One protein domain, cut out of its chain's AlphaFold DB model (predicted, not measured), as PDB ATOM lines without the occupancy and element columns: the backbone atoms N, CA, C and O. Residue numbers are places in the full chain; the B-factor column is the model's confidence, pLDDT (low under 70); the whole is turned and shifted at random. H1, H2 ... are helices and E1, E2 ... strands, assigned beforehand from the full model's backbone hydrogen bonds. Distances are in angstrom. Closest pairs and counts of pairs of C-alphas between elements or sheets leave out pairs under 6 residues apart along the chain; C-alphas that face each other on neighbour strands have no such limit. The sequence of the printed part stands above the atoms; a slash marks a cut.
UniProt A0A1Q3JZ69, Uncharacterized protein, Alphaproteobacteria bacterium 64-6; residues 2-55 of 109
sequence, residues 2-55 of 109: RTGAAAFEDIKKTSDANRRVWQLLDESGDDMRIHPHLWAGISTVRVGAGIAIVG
ATOM      1  N   ARG A   2     136.111 178.689 162.505       45.59
ATOM      2  CA  ARG A   2     137.286 179.148 163.271       45.59
ATOM      3  C   ARG A   2     138.473 178.271 162.867       45.59
ATOM      4  O   ARG A   2     138.430 177.068 163.096       45.59
ATOM      5  N   THR A   3     139.481 178.844 162.222       54.66
ATOM      6  CA  THR A   3     140.729 178.164 161.849       54.66
ATOM      7  C   THR A   3     141.882 178.669 162.721       54.66
ATOM      8  O   THR A   3     141.923 179.842 163.087       54.66
ATOM      9  N   GLY A   4     142.815 177.776 163.070       67.25
ATOM     10  CA  GLY A   4     144.024 178.093 163.846       67.25
ATOM     11  C   GLY A   4     143.923 177.838 165.360       67.25
ATOM     12  O   GLY A   4     142.987 177.196 165.833       67.25
ATOM     13  N   ALA A   5     144.906 178.348 166.115       59.28
ATOM     14  CA  ALA A   5     145.120 178.128 167.558       59.28
ATOM     15  C   ALA A   5     143.885 178.387 168.450       59.28
ATOM     16  O   ALA A   5     143.724 177.750 169.487       59.28
ATOM     17  N   ALA A   6     142.966 179.259 168.026       58.03
ATOM     18  CA  ALA A   6     141.712 179.506 168.738       58.03
ATOM     19  C   ALA A   6     140.770 178.285 168.745       58.03
ATOM     20  O   ALA A   6     140.120 178.021 169.749       58.03
ATOM     21  N   ALA A   7     140.733 177.497 167.661       60.69
ATOM     22  CA  ALA A   7     139.972 176.246 167.629       60.69
ATOM     23  C   ALA A   7     140.615 175.156 168.509       60.69
ATOM     24  O   ALA A   7     139.906 174.325 169.074       60.69
ATOM     25  N   PHE A   8     141.946 175.183 168.664       60.69
ATOM     26  CA  PHE A   8     142.659 174.307 169.598       60.69
ATOM     27  C   PHE A   8     142.293 174.634 171.049       60.69
ATOM     28  O   PHE A   8     141.988 173.718 171.810       60.69
ATOM     29  N   GLU A   9     142.260 175.920 171.413       65.12
ATOM     30  CA  GLU A   9     141.878 176.344 172.765       65.12
ATOM     31  C   GLU A   9     140.405 176.106 173.098       65.12
ATOM     32  O   GLU A   9     140.079 175.731 174.226       65.12
ATOM     33  N   ASP A  10     139.516 176.245 172.114       69.75
ATOM     34  CA  ASP A  10     138.103 175.918 172.297       69.75
ATOM     35  C   ASP A  10     137.931 174.424 172.642       69.75
ATOM     36  O   ASP A  10     137.224 174.099 173.598       69.75
ATOM     37  N   ILE A  11     138.634 173.509 171.950       67.12
ATOM     38  CA  ILE A  11     138.549 172.061 172.221       67.12
ATOM     39  C   ILE A  11     139.066 171.694 173.619       67.12
ATOM     40  O   ILE A  11     138.502 170.794 174.250       67.12
ATOM     41  N   LYS A  12     140.076 172.397 174.157       64.12
ATOM     42  CA  LYS A  12     140.567 172.134 175.524       64.12
ATOM     43  C   LYS A  12     139.470 172.250 176.585       64.12
ATOM     44  O   LYS A  12     139.571 171.635 177.644       64.12
ATOM     45  N   LYS A  13     138.414 173.019 176.303       68.19
ATOM     46  CA  LYS A  13     137.368 173.382 177.265       68.19
ATOM     47  C   LYS A  13     136.008 172.740 176.979       68.19
ATOM     48  O   LYS A  13     135.068 173.013 177.724       68.19
ATOM     49  N   THR A  14     135.884 171.886 175.958       77.12
ATOM     50  CA  THR A  14     134.580 171.336 175.534       77.12
ATOM     51  C   THR A  14     133.976 170.313 176.495       77.12
ATOM     52  O   THR A  14     132.759 170.158 176.505       77.12
ATOM     53  N   SER A  15     134.780 169.615 177.304       84.62
ATOM     54  CA  SER A  15     134.299 168.607 178.263       84.62
ATOM     55  C   SER A  15     135.232 168.463 179.468       84.62
ATOM     56  O   SER A  15     136.405 168.834 179.395       84.62
ATOM     57  N   ASP A  16     134.734 167.883 180.567       88.62
ATOM     58  CA  ASP A  16     135.569 167.531 181.728       88.62
ATOM     59  C   ASP A  16     136.690 166.556 181.362       88.62
ATOM     60  O   ASP A  16     137.819 166.711 181.824       88.62
ATOM     61  N   ALA A  17     136.410 165.604 180.469       84.38
ATOM     62  CA  ALA A  17     137.414 164.670 179.973       84.38
ATOM     63  C   ALA A  17     138.554 165.399 179.248       84.38
ATOM     64  O   ALA A  17     139.724 165.152 179.535       84.38
ATOM     65  N   ASN A  18     138.228 166.350 178.364       84.81
ATOM     66  CA  ASN A  18     139.243 167.146 177.677       84.81
ATOM     67  C   ASN A  18     140.036 168.006 178.662       84.81
ATOM     68  O   ASN A  18     141.263 168.005 178.597       84.81
ATOM     69  N   ARG A  19     139.366 168.677 179.611       87.19
ATOM     70  CA  ARG A  19     140.045 169.455 180.660       87.19
ATOM     71  C   ARG A  19     141.041 168.600 181.445       87.19
ATOM     72  O   ARG A  19     142.171 169.032 181.656       87.19
ATOM     73  N   ARG A  20     140.652 167.379 181.833       90.00
ATOM     74  CA  ARG A  20     141.518 166.487 182.617       90.00
ATOM     75  C   ARG A  20     142.733 165.997 181.831       90.00
ATOM     76  O   ARG A  20     143.804 165.904 182.418       90.00
ATOM     77  N   VAL A  21     142.603 165.723 180.531       89.50
ATOM     78  CA  VAL A  21     143.748 165.336 179.681       89.50
ATOM     79  C   VAL A  21     144.809 166.438 179.642       89.50
ATOM     80  O   VAL A  21     145.991 166.142 179.786       89.50
ATOM     81  N   TRP A  22     144.400 167.703 179.510       87.56
ATOM     82  CA  TRP A  22     145.339 168.831 179.517       87.56
ATOM     83  C   TRP A  22     145.978 169.054 180.880       87.56
ATOM     84  O   TRP A  22     147.187 169.227 180.949       87.56
ATOM     85  N   GLN A  23     145.195 168.967 181.957       90.88
ATOM     86  CA  GLN A  23     145.739 169.044 183.310       90.88
ATOM     87  C   GLN A  23     146.801 167.957 183.548       90.88
ATOM     88  O   GLN A  23     147.866 168.243 184.077       90.88
ATOM     89  N   LEU A  24     146.529 166.720 183.118       92.62
ATOM     90  CA  LEU A  24     147.485 165.616 183.222       92.62
ATOM     91  C   LEU A  24     148.756 165.869 182.410       92.62
ATOM     92  O   LEU A  24     149.831 165.511 182.874       92.62
ATOM     93  N   LEU A  25     148.650 166.478 181.227       92.19
ATOM     94  CA  LEU A  25     149.819 166.865 180.438       92.19
ATOM     95  C   LEU A  25     150.655 167.929 181.167       92.19
ATOM     96  O   LEU A  25     151.862 167.750 181.300       92.19
ATOM     97  N   ASP A  26     150.026 168.983 181.687       91.75
ATOM     98  CA  ASP A  26     150.722 170.048 182.424       91.75
ATOM     99  C   ASP A  26     151.405 169.511 183.702       91.75
ATOM    100  O   ASP A  26     152.496 169.945 184.062       91.75
ATOM    101  N   GLU A  27     150.794 168.520 184.364       93.88
ATOM    102  CA  GLU A  27     151.314 167.862 185.575       93.88
ATOM    103  C   GLU A  27     152.406 166.806 185.290       93.88
ATOM    104  O   GLU A  27     153.075 166.351 186.217       93.88
ATOM    105  N   SER A  28     152.604 166.397 184.030       93.44
ATOM    106  CA  SER A  28     153.416 165.218 183.667       93.44
ATOM    107  C   SER A  28     154.926 165.450 183.508       93.44
ATOM    108  O   SER A  28     155.663 164.510 183.197       93.44
ATOM    109  N   GLY A  29     155.393 166.679 183.745       92.19
ATOM    110  CA  GLY A  29     156.808 167.056 183.668       92.19
ATOM    111  C   GLY A  29     157.422 166.901 182.270       92.19
ATOM    112  O   GLY A  29     156.719 166.735 181.273       92.19
ATOM    113  N   ASP A  30     158.755 166.938 182.204       93.50
ATOM    114  CA  ASP A  30     159.501 166.973 180.934       93.50
ATOM    115  C   ASP A  30     159.310 165.706 180.076       93.50
ATOM    116  O   ASP A  30     159.272 165.777 178.848       93.50
ATOM    117  N   ASP A  31     159.124 164.550 180.717       93.69
ATOM    118  CA  ASP A  31     158.926 163.256 180.047       93.69
ATOM    119  C   ASP A  31     157.489 163.040 179.545       93.69
ATOM    120  O   ASP A  31     157.203 162.085 178.812       93.69
ATOM    121  N   MET A  32     156.563 163.904 179.960       95.69
ATOM    122  CA  MET A  32     155.135 163.815 179.676       95.69
ATOM    123  C   MET A  32     154.502 162.466 180.068       95.69
ATOM    124  O   MET A  32     153.592 161.962 179.398       95.69
ATOM    125  N   ARG A  33     155.012 161.828 181.128       95.38
ATOM    126  CA  ARG A  33     154.540 160.527 181.633       95.38
ATOM    127  C   ARG A  33     153.743 160.707 182.917       95.38
ATOM    128  O   ARG A  33     154.205 161.351 183.847       95.38
ATOM    129  N   ILE A  34     152.574 160.073 182.986       94.44
ATOM    130  CA  ILE A  34     151.708 160.090 184.184       94.44
ATOM    131  C   ILE A  34     151.655 158.737 184.911       94.44
ATOM    132  O   ILE A  34     151.106 158.631 186.002       94.44
ATOM    133  N   HIS A  35     152.212 157.696 184.293       94.56
ATOM    134  CA  HIS A  35     152.391 156.337 184.814       94.56
ATOM    135  C   HIS A  35     153.537 155.684 184.012       94.56
ATOM    136  O   HIS A  35     153.782 156.143 182.889       94.56
ATOM    137  N   PRO A  36     154.213 154.613 184.487       95.88
ATOM    138  CA  PRO A  36     155.312 153.969 183.753       95.88
ATOM    139  C   PRO A  36     155.056 153.710 182.259       95.88
ATOM    140  O   PRO A  36     155.959 153.900 181.445       95.88
ATOM    141  N   HIS A  37     153.823 153.353 181.890       97.56
ATOM    142  CA  HIS A  37     153.424 153.083 180.504       97.56
ATOM    143  C   HIS A  37     152.316 154.004 179.984       97.56
ATOM    144  O   HIS A  37     151.736 153.700 178.950       97.56
ATOM    145  N   LEU A  38     152.024 155.123 180.659       96.69
ATOM    146  CA  LEU A  38     151.024 156.099 180.217       96.69
ATOM    147  C   LEU A  38     151.677 157.435 179.865       96.69
ATOM    148  O   LEU A  38     152.222 158.127 180.728       96.69
ATOM    149  N   TRP A  39     151.583 157.802 178.592       96.06
ATOM    150  CA  TRP A  39     152.223 158.975 178.013       96.06
ATOM    151  C   TRP A  39     151.186 159.995 177.530       96.06
ATOM    152  O   TRP A  39     150.361 159.704 176.660       96.06
ATOM    153  N   ALA A  40     151.228 161.202 178.091       94.19
ATOM    154  CA  ALA A  40     150.327 162.307 177.767       94.19
ATOM    155  C   ALA A  40     150.770 163.097 176.522       94.19
ATOM    156  O   ALA A  40     149.970 163.820 175.929       94.19
ATOM    157  N   GLY A  41     152.022 162.938 176.075       93.00
ATOM    158  CA  GLY A  41     152.592 163.750 174.996       93.00
ATOM    159  C   GLY A  41     151.870 163.643 173.648       93.00
ATOM    160  O   GLY A  41     151.946 164.570 172.843       93.00
ATOM    161  N   ILE A  42     151.079 162.592 173.408       91.81
ATOM    162  CA  ILE A  42     150.237 162.470 172.206       91.81
ATOM    163  C   ILE A  42     149.267 163.654 172.028       91.81
ATOM    164  O   ILE A  42     148.964 164.043 170.895       91.81
ATOM    165  N   SER A  43     148.833 164.285 173.124       87.81
ATOM    166  CA  SER A  43     147.928 165.438 173.089       87.81
ATOM    167  C   SER A  43     148.578 166.701 172.501       87.81
ATOM    168  O   SER A  43     147.861 167.599 172.064       87.81
ATOM    169  N   THR A  44     149.915 166.757 172.401       87.56
ATOM    170  CA  THR A  44     150.653 167.880 171.780       87.56
ATOM    171  C   THR A  44     150.538 167.913 170.253       87.56
ATOM    172  O   THR A  44     150.635 168.978 169.647       87.56
ATOM    173  N   VAL A  45     150.296 166.759 169.625       85.81
ATOM    174  CA  VAL A  45     150.229 166.608 168.160       85.81
ATOM    175  C   VAL A  45     148.835 166.235 167.667       85.81
ATOM    176  O   VAL A  45     148.505 166.476 166.507       85.81
ATOM    177  N   ARG A  46     147.987 165.671 168.537       81.06
ATOM    178  CA  ARG A  46     146.608 165.316 168.205       81.06
ATOM    179  C   ARG A  46     145.643 165.704 169.315       81.06
ATOM    180  O   ARG A  46     145.536 165.041 170.344       81.06
ATOM    181  N   VAL A  47     144.835 166.715 169.029       71.88
ATOM    182  CA  VAL A  47     143.753 167.145 169.915       71.88
ATOM    183  C   VAL A  47     142.702 166.039 170.040       71.88
ATOM    184  O   VAL A  47     142.283 165.449 169.045       71.88
ATOM    185  N   GLY A  48     142.277 165.747 171.268       66.69
ATOM    186  CA  GLY A  48     141.246 164.745 171.550       66.69
ATOM    187  C   GLY A  48     141.735 163.292 171.537       66.69
ATOM    188  O   GLY A  48     140.948 162.396 171.826       66.69
ATOM    189  N   ALA A  49     143.016 163.022 171.238       66.81
ATOM    190  CA  ALA A  49     143.641 161.784 171.704       66.81
ATOM    191  C   ALA A  49     143.901 161.933 173.202       66.81
ATOM    192  O   ALA A  49     144.643 162.826 173.613       66.81
ATOM    193  N   GLY A  50     143.273 161.065 173.996       80.00
ATOM    194  CA  GLY A  50     143.648 160.870 175.390       80.00
ATOM    195  C   GLY A  50     145.067 160.312 175.520       80.00
ATOM    196  O   GLY A  50     145.819 160.224 174.555       80.00
ATOM    197  N   ILE A  51     145.416 159.914 176.733       92.12
ATOM    198  CA  ILE A  51     146.716 159.344 177.097       92.12
ATOM    199  C   ILE A  51     147.018 158.068 176.293       92.12
ATOM    200  O   ILE A  51     146.144 157.217 176.119       92.12
ATOM    201  N   ALA A  52     148.259 157.919 175.825       95.06
ATOM    202  CA  ALA A  52     148.715 156.747 175.082       95.06
ATOM    203  C   ALA A  52     149.366 155.708 176.005       95.06
ATOM    204  O   ALA A  52     150.151 156.064 176.882       95.06
ATOM    205  N   ILE A  53     149.102 154.421 175.755       97.06
ATOM    206  CA  ILE A  53     149.848 153.324 176.381       97.06
ATOM    207  C   ILE A  53     151.111 153.059 175.551       97.06
ATOM    208  O   ILE A  53     151.004 152.789 174.353       97.06
ATOM    209  N   VAL A  54     152.297 153.137 176.160       96.69
ATOM    210  CA  VAL A  54     153.589 152.993 175.464       96.69
ATOM    211  C   VAL A  54     154.484 151.982 176.179       96.69
ATOM    212  O   VAL A  54     154.828 152.150 177.348       96.69
ATOM    213  N   GLY A  55     154.899 150.945 175.452       97.25
ATOM    214  CA  GLY A  55     155.767 149.883 175.955       97.25
ATOM    215  C   GLY A  55     155.873 148.717 174.975       97.25
ATOM    216  O   GLY A  55     155.397 148.792 173.838       97.25
TER     217      GLY A  55
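AT A GLANCE: This is residues 2 to 55 of the 109 residues of an uncharacterized protein of Alphaproteobacteria bacterium 64-6 (UniProt A0A1Q3JZ69). H1 makes one end of an elongated shape and meets the longer H2, which lies along its middle, at a corner; toward the other end E1 pairs antiparallel with residues 38 to 39, and these with residues 52 to 53, while short H3 packs on H2. The printed part has 54 residues with three named helices and one named strand, in the order H1, H2, E1, H3, and is mostly helix. It is compact, with a radius of gyration of the C-alphas of 11.4 A and spans of 37 by 20 by 17 A.

HOW THE PARTS SIT: H1, residues 5 to 12, and H2, residues 16 to 27, touch only at the corner, C-alphas 12 and 18 being closest at 5.6 A; at 72 degrees they are only just about perpendicular. E1, residues 33 to 35, pairs with no named strand. H3, residues 41 to 44, touches H2 at residues 21 to 25 alone, closest C-alphas 25 and 41, 6.9 A. H1 is apart from E1 and H3. Every O i to N i+4 pair is within hydrogen-bond range in H1 and H2; H3 is too short for one.

IN THESE COORDINATES: H1 begins at C-alpha 5 (145.120, 178.128, 167.558) and spans 11.0 A, H2 16.2 A; H3 ends at C-alpha 44 (150.653, 167.880, 171.780).

THE WHOLE: The printed part has no cut, and its links are tight. Residues 2 to 13 and 48 to 49 have pLDDT under 70.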